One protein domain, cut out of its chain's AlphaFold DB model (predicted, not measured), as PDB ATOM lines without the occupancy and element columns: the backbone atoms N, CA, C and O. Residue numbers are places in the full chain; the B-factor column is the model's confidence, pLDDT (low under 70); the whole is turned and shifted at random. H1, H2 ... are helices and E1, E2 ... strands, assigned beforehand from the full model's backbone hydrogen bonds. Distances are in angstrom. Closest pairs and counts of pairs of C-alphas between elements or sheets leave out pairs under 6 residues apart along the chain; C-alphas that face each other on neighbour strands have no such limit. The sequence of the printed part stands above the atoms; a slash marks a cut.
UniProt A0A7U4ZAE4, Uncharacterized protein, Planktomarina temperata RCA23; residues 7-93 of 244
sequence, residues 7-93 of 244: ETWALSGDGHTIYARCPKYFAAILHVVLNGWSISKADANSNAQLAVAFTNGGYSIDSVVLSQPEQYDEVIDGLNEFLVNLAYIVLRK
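What this domain is: This is residues 7 to 93 of the 244 residues of an uncharacterized protein of Planktomarina temperata RCA23 (UniProt A0A7U4ZAE4). What shape does the model have? A strongly twisted sheet of six strands curls round the long helix H2, while the shorter helix H1 covers the same face nearer the E3 edge, giving two layers, helices on one face of a sheet. What are its parts? The printed part has 87 residues, in class mixed helices and strands, with E1 E2 H1 E3 E4 E5 E6 H2 along the chain; the mixed sheet runs E3 E1 E2 E4 E5 E6. It is compact, with a radius of gyration of the C-alphas of 11.9 A and spans of 36 by 26 by 25 A.

How they stand to each other: How does the printed part start? E1, residues 7 to 13, and E2, residues 16 to 23, form an antiparallel hairpin, with N 9 and O 20 2.8 A apart. E2, H1, residues 24 to 33, and E3, residues 38 to 41, form a split strand-helix-strand unit, its strands running the same way with E1 between them and a right-handed crossover; E3 is antiparallel to E1, with N 10 and O 40 2.8 A apart. What follows? E4, residues 50 to 55, is parallel to E2, with N 52 and O 21 2.8 A apart. E4, E5, residues 58 to 63, and E6, residues 70 to 72, form a meander, each strand the antiparallel neighbour of the one before, with N 53 and O 60 2.9 A and N 61 and O 70 2.8 A apart. Where are the helices? H1 is on the sheet at a height of 8.4 A; H2, residues 75 to 91, is on the same face and touches E5, the closest C-alphas being those of Tyr 59 and Gly 78, 6.1 A apart. In H1 and H2 every O i to N i+4 pair is within hydrogen-bond range.

Where its parts are: Where does E1 begin? C-alpha 7 stands at (-139.277, 404.449, 13.868). Where does H2 end? C-alpha 91 is at (-116.094, 403.900, 6.921), 24.1 A from C-alpha 75; E2 spans 21.8 A.

The domain as a whole: How large is it? The C-alphas farthest apart, of Gly 15 and Asn 56, are 36.8 A apart. Is anything missing or doubtful? The printed part has no cut and no long link, and no printed residue is under 70 in pLDDT.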
ATOM      1  N   GLU A   7    -139.402 405.899  13.925       97.38
ATOM      2  CA  GLU A   7    -139.277 404.449  13.868       97.38
ATOM      3  C   GLU A   7    -137.807 404.077  13.657       97.38
ATOM      4  O   GLU A   7    -136.998 404.903  13.224       97.38
ATOM      5  N   THR A   8    -137.445 402.837  13.975       98.38
ATOM      6  CA  THR A   8    -136.108 402.319  13.677       98.38
ATOM      7  C   THR A   8    -136.105 401.685  12.288       98.38
ATOM      8  O   THR A   8    -136.958 400.858  11.966       98.38
ATOM      9  N   TRP A   9    -135.127 402.062  11.473       98.56
ATOM     10  CA  TRP A   9    -134.935 401.616  10.098       98.56
ATOM     11  C   TRP A   9    -133.555 400.983   9.951       98.56
ATOM     12  O   TRP A   9    -132.574 401.485  10.502       98.56
ATOM     13  N   ALA A  10    -133.473 399.887   9.207       98.38
ATOM     14  CA  ALA A  10    -132.224 399.293   8.757       98.38
ATOM     15  C   ALA A  10    -131.881 399.849   7.374       98.38
ATOM     16  O   ALA A  10    -132.715 399.809   6.473       98.38
ATOM     17  N   LEU A  11    -130.663 400.362   7.223       98.44
ATOM     18  CA  LEU A  11    -130.054 400.754   5.960       98.44
ATOM     19  C   LEU A  11    -128.966 399.723   5.656       98.44
ATOM     20  O   LEU A  11    -127.942 399.679   6.345       98.44
ATOM     21  N   SER A  12    -129.192 398.882   4.651       98.00
ATOM     22  CA  SER A  12    -128.331 397.747   4.320       98.00
ATOM     23  C   SER A  12    -127.776 397.840   2.901       98.00
ATOM     24  O   SER A  12    -128.503 398.160   1.969       98.00
ATOM     25  N   GLY A  13    -126.500 397.511   2.721       96.44
ATOM     26  CA  GLY A  13    -125.822 397.445   1.422       96.44
ATOM     27  C   GLY A  13    -124.361 397.024   1.602       96.44
ATOM     28  O   GLY A  13    -123.854 397.079   2.719       96.44
ATOM     29  N   ASP A  14    -123.714 396.510   0.552       95.38
ATOM     30  CA  ASP A  14    -122.360 395.906   0.600       95.38
ATOM     31  C   ASP A  14    -122.128 394.934   1.785       95.38
ATOM     32  O   ASP A  14    -121.075 394.915   2.416       95.38
ATOM     33  N   GLY A  15    -123.151 394.162   2.177       94.62
ATOM     34  CA  GLY A  15    -123.073 393.261   3.340       94.62
ATOM     35  C   GLY A  15    -122.996 393.964   4.706       94.62
ATOM     36  O   GLY A  15    -122.782 393.321   5.735       94.62
ATOM     37  N   HIS A  16    -123.187 395.279   4.749       94.50
ATOM     38  CA  HIS A  16    -123.242 396.088   5.959       94.50
ATOM     39  C   HIS A  16    -124.679 396.497   6.277       94.50
ATOM     40  O   HIS A  16    -125.530 396.595   5.400       94.50
ATOM     41  N   THR A  17    -124.969 396.714   7.559       97.00
ATOM     42  CA  THR A  17    -126.253 397.255   8.022       97.00
ATOM     43  C   THR A  17    -126.000 398.312   9.081       97.00
ATOM     44  O   THR A  17    -125.263 398.069  10.044       97.00
ATOM     45  N   ILE A  18    -126.601 399.479   8.872       97.44
ATOM     46  CA  ILE A  18    -126.619 400.613   9.790       97.44
ATOM     47  C   ILE A  18    -128.063 400.829  10.226       97.44
ATOM     48  O   ILE A  18    -128.964 400.853   9.394       97.44
ATOM     49  N   TYR A  19    -128.289 401.005  11.523       98.25
ATOM     50  CA  TYR A  19    -129.620 401.315  12.035       98.25
ATOM     51  C   TYR A  19    -129.765 402.818  12.247       98.25
ATOM     52  O   TYR A  19    -128.893 403.447  12.851       98.25
ATOM     53  N   ALA A  20    -130.873 403.385  11.781       98.38
ATOM     54  CA  ALA A  20    -131.218 404.786  11.962       98.38
ATOM     55  C   ALA A  20    -132.605 404.919  12.593       98.38
ATOM     56  O   ALA A  20    -133.541 404.234  12.190       98.38
ATOM     57  N   ARG A  21    -132.761 405.820  13.562       98.31
ATOM     58  CA  ARG A  21    -134.064 406.162  14.136       98.31
ATOM     59  C   ARG A  21    -134.566 407.462  13.522       98.31
ATOM     60  O   ARG A  21    -134.017 408.518  13.802       98.31
ATOM     61  N   CYS A  22    -135.585 407.407  12.676       98.00
ATOM     62  CA  CYS A  22    -136.081 408.597  11.981       98.00
ATOM     63  C   CYS A  22    -137.579 408.497  11.652       98.00
ATOM     64  O   CYS A  22    -138.145 407.398  11.680       98.00
ATOM     65  N   PRO A  23    -138.238 409.629  11.344       97.50
ATOM     66  CA  PRO A  23    -139.608 409.622  10.861       97.50
ATOM     67  C   PRO A  23    -139.749 408.878   9.537       97.50
ATOM     68  O   PRO A  23    -138.845 408.889   8.698       97.50
ATOM     69  N   LYS A  24    -140.929 408.301   9.302       97.19
ATOM     70  CA  LYS A  24    -141.216 407.531   8.083       97.19
ATOM     71  C   LYS A  24    -140.972 408.318   6.791       97.19
ATOM     72  O   LYS A  24    -140.460 407.753   5.827       97.19
ATOM     73  N   TYR A  25    -141.301 409.612   6.751       96.38
ATOM     74  CA  TYR A  25    -141.042 410.436   5.561       96.38
ATOM     75  C   TYR A  25    -139.542 410.618   5.300       96.38
ATOM     76  O   TYR A  25    -139.133 410.695   4.148       96.38
ATOM     77  N   PHE A  26    -138.714 410.655   6.348       97.69
ATOM     78  CA  PHE A  26    -137.269 410.778   6.198       97.69
ATOM     79  C   PHE A  26    -136.691 409.487   5.613       97.69
ATOM     80  O   PHE A  26    -135.934 409.537   4.648       97.69
ATOM     81  N   ALA A  27    -137.138 408.326   6.104       97.69
ATOM     82  CA  ALA A  27    -136.812 407.038   5.494       97.69
ATOM     83  C   ALA A  27    -137.268 406.950   4.025       97.69
ATOM     84  O   ALA A  27    -136.528 406.445   3.183       97.69
ATOM     85  N   ALA A  28    -138.443 407.493   3.688       96.88
ATOM     86  CA  ALA A  28    -138.916 407.568   2.305       96.88
ATOM     87  C   ALA A  28    -138.023 408.457   1.419       96.88
ATOM     88  O   ALA A  28    -137.745 408.093   0.280       96.88
ATOM     89  N   ILE A  29    -137.518 409.581   1.936       97.00
ATOM     90  CA  ILE A  29    -136.539 410.412   1.218       97.00
ATOM     91  C   ILE A  29    -135.246 409.628   0.983       97.00
ATOM     92  O   ILE A  29    -134.732 409.618  -0.133       97.00
ATOM     93  N   LEU A  30    -134.746 408.917   1.999       98.00
ATOM     94  CA  LEU A  30    -133.550 408.083   1.862       98.00
ATOM     95  C   LEU A  30    -133.727 407.004   0.784       98.00
ATOM     96  O   LEU A  30    -132.819 406.806  -0.016       98.00
ATOM     97  N   HIS A  31    -134.902 406.369   0.710       96.56
ATOM     98  CA  HIS A  31    -135.239 405.408  -0.350       96.56
ATOM     99  C   HIS A  31    -135.151 406.018  -1.750       96.56
ATOM    100  O   HIS A  31    -134.789 405.333  -2.704       96.56
ATOM    101  N   VAL A  32    -135.511 407.294  -1.873       95.56
ATOM    102  CA  VAL A  32    -135.514 408.007  -3.149       95.56
ATOM    103  C   VAL A  32    -134.125 408.510  -3.513       95.56
ATOM    104  O   VAL A  32    -133.850 408.624  -4.693       95.56
ATOM    105  N   VAL A  33    -133.239 408.828  -2.568       96.75
ATOM    106  CA  VAL A  33    -131.951 409.472  -2.898       96.75
ATOM    107  C   VAL A  33    -130.746 408.529  -2.875       96.75
ATOM    108  O   VAL A  33    -129.754 408.788  -3.553       96.75
ATOM    109  N   LEU A  34    -130.801 407.435  -2.113       97.75
ATOM    110  CA  LEU A  34    -129.685 406.499  -1.979       97.75
ATOM    111  C   LEU A  34    -129.693 405.438  -3.086       97.75
ATOM    112  O   LEU A  34    -130.740 404.921  -3.468       97.75
ATOM    113  N   ASN A  35    -128.504 405.064  -3.563       97.88
ATOM    114  CA  ASN A  35    -128.312 404.050  -4.602       97.88
ATOM    115  C   ASN A  35    -127.608 402.812  -4.029       97.88
ATOM    116  O   ASN A  35    -126.580 402.916  -3.364       97.88
ATOM    117  N   GLY A  36    -128.150 401.618  -4.281       96.81
ATOM    118  CA  GLY A  36    -127.596 400.362  -3.748       96.81
ATOM    119  C   GLY A  36    -127.859 400.112  -2.258       96.81
ATOM    120  O   GLY A  36    -127.306 399.172  -1.692       96.81
ATOM    121  N   TRP A  37    -128.706 400.930  -1.630       98.06
ATOM    122  CA  TRP A  37    -129.149 400.754  -0.250       98.06
ATOM    123  C   TRP A  37    -130.549 400.139  -0.210       98.06
ATOM    124  O   TRP A  37    -131.490 400.665  -0.799       98.06
ATOM    125  N   SER A  38    -130.699 399.048   0.533       97.81
ATOM    126  CA  SER A  38    -131.993 398.530   0.968       97.81
ATOM    127  C   SER A  38    -132.376 399.205   2.275       97.81
ATOM    128  O   SER A  38    -131.604 399.182   3.232       97.81
ATOM    129  N   ILE A  39    -133.570 399.783   2.327       98.31
ATOM    130  CA  ILE A  39    -134.088 400.435   3.527       98.31
ATOM    131  C   ILE A  39    -135.359 399.709   3.948       98.31
ATOM    132  O   ILE A  39    -136.249 399.456   3.139       98.31
ATOM    133  N   SER A  40    -135.431 399.306   5.210       98.00
ATOM    134  CA  SER A  40    -136.582 398.576   5.736       98.00
ATOM    135  C   SER A  40    -136.820 398.920   7.194       98.00
ATOM    136  O   SER A  40    -135.891 399.251   7.929       98.00
ATOM    137  N   LYS A  41    -138.071 398.807   7.639       97.94
ATOM    138  CA  LYS A  41    -138.392 398.926   9.062       97.94
ATOM    139  C   LYS A  41    -137.664 397.827   9.844       97.94
ATOM    140  O   LYS A  41    -137.608 396.683   9.395       97.94
ATOM    141  N   ALA A  42    -137.095 398.186  10.987       97.56
ATOM    142  CA  ALA A  42    -136.343 397.296  11.862       97.56
ATOM    143  C   ALA A  42    -137.004 397.199  13.245       97.56
ATOM    144  O   ALA A  42    -137.931 397.946  13.564       97.56
ATOM    145  N   ASP A  43    -136.508 396.282  14.078       95.69
ATOM    146  CA  ASP A  43    -136.936 396.179  15.474       95.69
ATOM    147  C   ASP A  43    -136.626 397.486  16.222       95.69
ATOM    148  O   ASP A  43    -135.540 398.060  16.070       95.69
ATOM    149  N   ALA A  44    -137.570 397.948  17.045       91.56
ATOM    150  CA  ALA A  44    -137.448 399.188  17.806       91.56
ATOM    151  C   ALA A  44    -136.221 399.207  18.739       91.56
ATOM    152  O   ALA A  44    -135.639 400.276  18.958       91.56
ATOM    153  N   ASN A  45    -135.805 398.033  19.228       91.38
ATOM    154  CA  ASN A  45    -134.663 397.827  20.118       91.38
ATOM    155  C   ASN A  45    -133.320 397.734  19.380       91.38
ATOM    156  O   ASN A  45    -132.275 397.636  20.026       91.38
ATOM    157  N   SER A  46    -133.313 397.761  18.042       93.56
ATOM    158  CA  SER A  46    -132.059 397.774  17.283       93.56
ATOM    159  C   SER A  46    -131.236 399.006  17.661       93.56
ATOM    160  O   SER A  46    -131.762 400.116  17.772       93.56
ATOM    161  N   ASN A  47    -129.929 398.816  17.847       93.88
ATOM    162  CA  ASN A  47    -129.028 399.879  18.281       93.88
ATOM    163  C   ASN A  47    -128.812 400.911  17.162       93.88
ATOM    164  O   ASN A  47    -127.931 400.748  16.314       93.88
ATOM    165  N   ALA A  48    -129.639 401.958  17.156       95.75
ATOM    166  CA  ALA A  48    -129.574 403.044  16.191       95.75
ATOM    167  C   ALA A  48    -128.264 403.835  16.337       95.75
ATOM    168  O   ALA A  48    -127.928 404.340  17.405       95.75
ATOM    169  N   GLN A  49    -127.525 403.946  15.237       96.94
ATOM    170  CA  GLN A  49    -126.251 404.661  15.158       96.94
ATOM    171  C   GLN A  49    -126.424 406.098  14.650       96.94
ATOM    172  O   GLN A  49    -125.525 406.916  14.832       96.94
ATOM    173  N   LEU A  50    -127.568 406.364  14.016       97.06
ATOM    174  CA  LEU A  50    -128.033 407.658  13.528       97.06
ATOM    175  C   LEU A  50    -129.440 407.911  14.054       97.06
ATOM    176  O   LEU A  50    -130.236 406.976  14.176       97.06
ATOM    177  N   ALA A  51    -129.775 409.166  14.303       97.88
ATOM    178  CA  ALA A  51    -131.130 409.566  14.618       97.88
ATOM    179  C   ALA A  51    -131.487 410.902  13.967       97.88
ATOM    180  O   ALA A  51    -130.645 411.779  13.804       97.88
ATOM    181  N   VAL A  52    -132.761 411.037  13.614       98.00
ATOM    182  CA  VAL A  52    -133.370 412.267  13.111       98.00
ATOM    183  C   VAL A  52    -134.617 412.513  13.931       98.00
ATOM    184  O   VAL A  52    -135.531 411.690  13.901       98.00
ATOM    185  N   ALA A  53    -134.674 413.610  14.673       97.00
ATOM    186  CA  ALA A  53    -135.866 414.033  15.402       97.00
ATOM    187  C   ALA A  53    -136.372 415.366  14.852       97.00
ATOM    188  O   ALA A  53    -135.579 416.165  14.365       97.00
ATOM    189  N   PHE A  54    -137.677 415.614  14.943       95.56
ATOM    190  CA  PHE A  54    -138.230 416.944  14.712       95.56
ATOM    191  C   PHE A  54    -138.534 417.587  16.063       95.56
ATOM    192  O   PHE A  54    -139.371 417.087  16.816       95.56
ATOM    193  N   THR A  55    -137.821 418.657  16.398       91.00
ATOM    194  CA  THR A  55    -137.881 419.323  17.703       91.00
ATOM    195  C   THR A  55    -137.868 420.829  17.510       91.00
ATOM    196  O   THR A  55    -137.061 421.340  16.743       91.00
ATOM    197  N   ASN A  56    -138.740 421.553  18.217       88.56
ATOM    198  CA  ASN A  56    -138.797 423.023  18.195       88.56
ATOM    199  C   ASN A  56    -138.918 423.639  16.788       88.56
ATOM    200  O   ASN A  56    -138.394 424.718  16.537       88.56
ATOM    201  N   GLY A  57    -139.608 422.958  15.868       90.25
ATOM    202  CA  GLY A  57    -139.790 423.440  14.497       90.25
ATOM    203  C   GLY A  57    -138.634 423.125  13.541       90.25
ATOM    204  O   GLY A  57    -138.744 423.473  12.371       90.25
ATOM    205  N   GLY A  58    -137.578 422.448  14.005       94.50
ATOM    206  CA  GLY A  58    -136.424 422.048  13.198       94.50
ATOM    207  C   GLY A  58    -136.089 420.559  13.310       94.50
ATOM    208  O   GLY A  58    -136.738 419.788  14.021       94.50
ATOM    209  N   TYR A  59    -135.055 420.153  12.587       96.69
ATOM    210  CA  TYR A  59    -134.537 418.797  12.480       96.69
ATOM    211  C   TYR A  59    -133.254 418.655  13.298       96.69
ATOM    212  O   TYR A  59    -132.248 419.300  13.018       96.69
ATOM    213  N   SER A  60    -133.283 417.757  14.277       97.62
ATOM    214  CA  SER A  60    -132.130 417.375  15.084       97.62
ATOM    215  C   SER A  60    -131.493 416.118  14.502       97.62
ATOM    216  O   SER A  60    -132.107 415.047  14.552       97.62
ATOM    217  N   ILE A  61    -130.261 416.220  14.001       98.00
ATOM    218  CA  ILE A  61    -129.464 415.078  13.541       98.00
ATOM    219  C   ILE A  61    -128.525 414.652  14.659       98.00
ATOM    220  O   ILE A  61    -127.774 415.460  15.197       98.00
ATOM    221  N   ASP A  62    -128.567 413.376  15.016       97.06
ATOM    222  CA  ASP A  62    -127.690 412.810  16.028       97.06
ATOM    223  C   ASP A  62    -127.017 411.533  15.528       97.06
ATOM    224  O   ASP A  62    -127.548 410.800  14.693       97.06
ATOM    225  N   SER A  63    -125.815 411.271  16.027       96.25
ATOM    226  CA  SER A  63    -124.965 410.203  15.520       96.25
ATOM    227  C   SER A  63    -123.949 409.764  16.563       96.25
ATOM    228  O   SER A  63    -123.480 410.552  17.383       96.25
ATOM    229  N   VAL A  64    -123.527 408.502  16.494       94.62
ATOM    230  CA  VAL A  64    -122.440 407.978  17.339       94.62
ATOM    231  C   VAL A  64    -121.082 408.640  17.068       94.62
ATOM    232  O   VAL A  64    -120.181 408.523  17.904       94.62
ATOM    233  N   VAL A  65    -120.913 409.298  15.915       92.56
ATOM    234  CA  VAL A  65    -119.685 410.039  15.565       92.56
ATOM    235  C   VAL A  65    -119.774 411.542  15.866       92.56
ATOM    236  O   VAL A  65    -118.757 412.227  15.813       92.56
ATOM    237  N   LEU A  66    -120.945 412.049  16.262       91.12
ATOM    238  CA  LEU A  66    -121.113 413.421  16.743       91.12
ATOM    239  C   LEU A  66    -120.907 413.488  18.261       91.12
ATOM    240  O   LEU A  66    -121.213 412.547  18.994       91.12
ATOM    241  N   SER A  67    -120.380 414.613  18.748       88.75
ATOM    242  CA  SER A  67    -120.291 414.880  20.192       88.75
ATOM    243  C   SER A  67    -121.638 415.298  20.777       88.75
ATOM    244  O   SER A  67    -121.965 414.923  21.898       88.75
ATOM    245  N   GLN A  68    -122.424 416.045  20.007       92.00
ATOM    246  CA  GLN A  68    -123.755 416.518  20.365       92.00
ATOM    247  C   GLN A  68    -124.646 416.535  19.115       92.00
ATOM    248  O   GLN A  68    -124.099 416.635  18.015       92.00
ATOM    249  N   PRO A  69    -125.979 416.451  19.262       95.19
ATOM    250  CA  PRO A  69    -126.888 416.603  18.133       95.19
ATOM    251  C   PRO A  69    -126.738 417.973  17.459       95.19
ATOM    252  O   PRO A  69    -126.551 418.985  18.138       95.19
ATOM    253  N   GLU A  70    -126.881 418.009  16.139       95.88
ATOM    254  CA  GLU A  70    -126.881 419.231  15.335       95.88
ATOM    255  C   GLU A  70    -128.307 419.607  14.917       95.88
ATOM    256  O   GLU A  70    -129.130 418.729  14.660       95.88
ATOM    257  N   GLN A  71    -128.608 420.908  14.875       97.00
ATOM    258  CA  GLN A  71    -129.943 421.433  14.567       97.00
ATOM    259  C   GLN A  71    -129.972 422.106  13.198       97.00
ATOM    260  O   GLN A  71    -129.079 422.884  12.867       97.00
ATOM    261  N   TYR A  72    -131.039 421.840  12.450       96.25
ATOM    262  CA  TYR A  72    -131.262 422.343  11.100       96.25
ATOM    263  C   TYR A  72    -132.703 422.809  10.940       96.25
ATOM    264  O   TYR A  72    -133.628 422.086  11.299       96.25
ATOM    265  N   ASP A  73    -132.921 423.978  10.347       94.31
ATOM    266  CA  ASP A  73    -134.282 424.487  10.125       94.31
ATOM    267  C   ASP A  73    -135.012 423.708   9.019       94.31
ATOM    268  O   ASP A  73    -136.239 423.620   8.998       94.31
ATOM    269  N   GLU A  74    -134.254 423.101   8.103       93.88
ATOM    270  CA  GLU A  74    -134.777 422.443   6.914       93.88
ATOM    271  C   GLU A  74    -134.390 420.962   6.834       93.88
ATOM    272  O   GLU A  74    -133.264 420.558   7.135       93.88
ATOM    273  N   VAL A  75    -135.324 420.145   6.333       95.19
ATOM    274  CA  VAL A  75    -135.140 418.696   6.159       95.19
ATOM    275  C   VAL A  75    -133.947 418.344   5.276       95.19
ATOM    276  O   VAL A  75    -133.311 417.320   5.496       95.19
ATOM    277  N   ILE A  76    -133.646 419.169   4.274       95.88
ATOM    278  CA  ILE A  76    -132.603 418.907   3.282       95.88
ATOM    279  C   ILE A  76    -131.211 419.166   3.846       95.88
ATOM    280  O   ILE A  76    -130.294 418.392   3.579       95.88
ATOM    281  N   ASP A  77    -131.057 420.203   4.665       96.00
ATOM    282  CA  ASP A  77    -129.791 420.449   5.351       96.00
ATOM    283  C   ASP A  77    -129.550 419.361   6.409       96.00
ATOM    284  O   ASP A  77    -128.462 418.785   6.470       96.00
ATOM    285  N   GLY A  78    -130.604 418.958   7.134       97.06
ATOM    286  CA  GLY A  78    -130.554 417.789   8.013       97.06
ATOM    287  C   GLY A  78    -130.260 416.479   7.265       97.06
ATOM    288  O   GLY A  78    -129.528 415.624   7.764       97.06
ATOM    289  N   LEU A  79    -130.769 416.314   6.039       97.81
ATOM    290  CA  LEU A  79    -130.431 415.187   5.168       97.81
ATOM    291  C   LEU A  79    -128.951 415.207   4.782       97.81
ATOM    292  O   LEU A  79    -128.315 414.157   4.823       97.81
ATOM    293  N   ASN A  80    -128.388 416.369   4.447       97.44
ATOM    294  CA  ASN A  80    -126.962 416.484   4.151       97.44
ATOM    295  C   ASN A  80    -126.112 416.023   5.334       97.44
ATOM    296  O   ASN A  80    -125.234 415.177   5.154       97.44
ATOM    297  N   GLU A  81    -126.411 416.507   6.539       97.56
ATOM    298  CA  GLU A  81    -125.680 416.083   7.734       97.56
ATOM    299  C   GLU A  81    -125.861 414.583   8.007       97.56
ATOM    300  O   GLU A  81    -124.893 413.871   8.289       97.56
ATOM    301  N   PHE A  82    -127.073 414.050   7.830       98.38
ATOM    302  CA  PHE A  82    -127.329 412.614   7.951       98.38
ATOM    303  C   PHE A  82    -126.478 411.784   6.976       98.38
ATOM    304  O   PHE A  82    -125.872 410.793   7.386       98.38
ATOM    305  N   LEU A  83    -126.411 412.168   5.696       98.12
ATOM    306  CA  LEU A  83    -125.662 411.441   4.663       98.12
ATOM    307  C   LEU A  83    -124.147 411.480   4.910       98.12
ATOM    308  O   LEU A  83    -123.459 410.475   4.719       98.12
ATOM    309  N   VAL A  84    -123.632 412.613   5.391       97.00
ATOM    310  CA  VAL A  84    -122.230 412.752   5.802       97.00
ATOM    311  C   VAL A  84    -121.921 411.820   6.980       97.00
ATOM    312  O   VAL A  84    -120.964 411.043   6.928       97.00
ATOM    313  N   ASN A  85    -122.772 411.802   8.008       97.81
ATOM    314  CA  ASN A  85    -122.607 410.898   9.147       97.81
ATOM    315  C   ASN A  85    -122.768 409.418   8.766       97.81
ATOM    316  O   ASN A  85    -122.067 408.563   9.315       97.81
ATOM    317  N   LEU A  86    -123.645 409.098   7.810       98.00
ATOM    318  CA  LEU A  86    -123.764 407.753   7.249       98.00
ATOM    319  C   LEU A  86    -122.427 407.305   6.649       98.00
ATOM    320  O   LEU A  86    -121.947 406.225   6.996       98.00
ATOM    321  N   ALA A  87    -121.777 408.146   5.838       97.56
ATOM    322  CA  ALA A  87    -120.458 407.850   5.275       97.56
ATOM    323  C   ALA A  87    -119.403 407.593   6.367       97.56
ATOM    324  O   ALA A  87    -118.635 406.631   6.281       97.56
ATOM    325  N   TYR A  88    -119.397 408.402   7.430       96.50
ATOM    326  CA  TYR A  88    -118.480 408.238   8.561       96.50
ATOM    327  C   TYR A  88    -118.697 406.926   9.313       96.50
ATOM    328  O   TYR A  88    -117.739 406.235   9.661       96.50
ATOM    329  N   ILE A  89    -119.950 406.540   9.545       95.81
ATOM    330  CA  ILE A  89    -120.276 405.281  10.217       95.81
ATOM    331  C   ILE A  89    -119.913 404.081   9.340       95.81
ATOM    332  O   ILE A  89    -119.381 403.091   9.850       95.81
ATOM    333  N   VAL A  90    -120.186 404.161   8.038       95.88
ATOM    334  CA  VAL A  90    -119.862 403.111   7.067       95.88
ATOM    335  C   VAL A  90    -118.356 402.906   6.968       95.88
ATOM    336  O   VAL A  90    -117.909 401.762   7.012       95.88
ATOM    337  N   LEU A  91    -117.558 403.981   6.944       95.81
ATOM    338  CA  LEU A  91    -116.094 403.900   6.921       95.81
ATOM    339  C   LEU A  91    -115.548 402.971   8.017       95.81
ATOM    340  O   LEU A  91    -114.640 402.181   7.769       95.81
ATOM    341  N   ARG A  92    -116.145 403.001   9.217       92.44
ATOM    342  CA  ARG A  92    -115.736 402.172  10.365       92.44
ATOM    343  C   ARG A  92    -115.948 400.671  10.156       92.44
ATOM    344  O   ARG A  92    -115.418 399.875  10.929       92.44
ATOM    345  N   LYS A  93    -116.742 400.270   9.159       91.94
ATOM    346  CA  LYS A  93    -116.944 398.863   8.785       91.94
ATOM    347  C   LYS A  93    -115.790 398.323   7.933       91.94
ATOM    348  O   LYS A  93    -115.585 397.111   7.905       91.94
TER     349      LYS A  93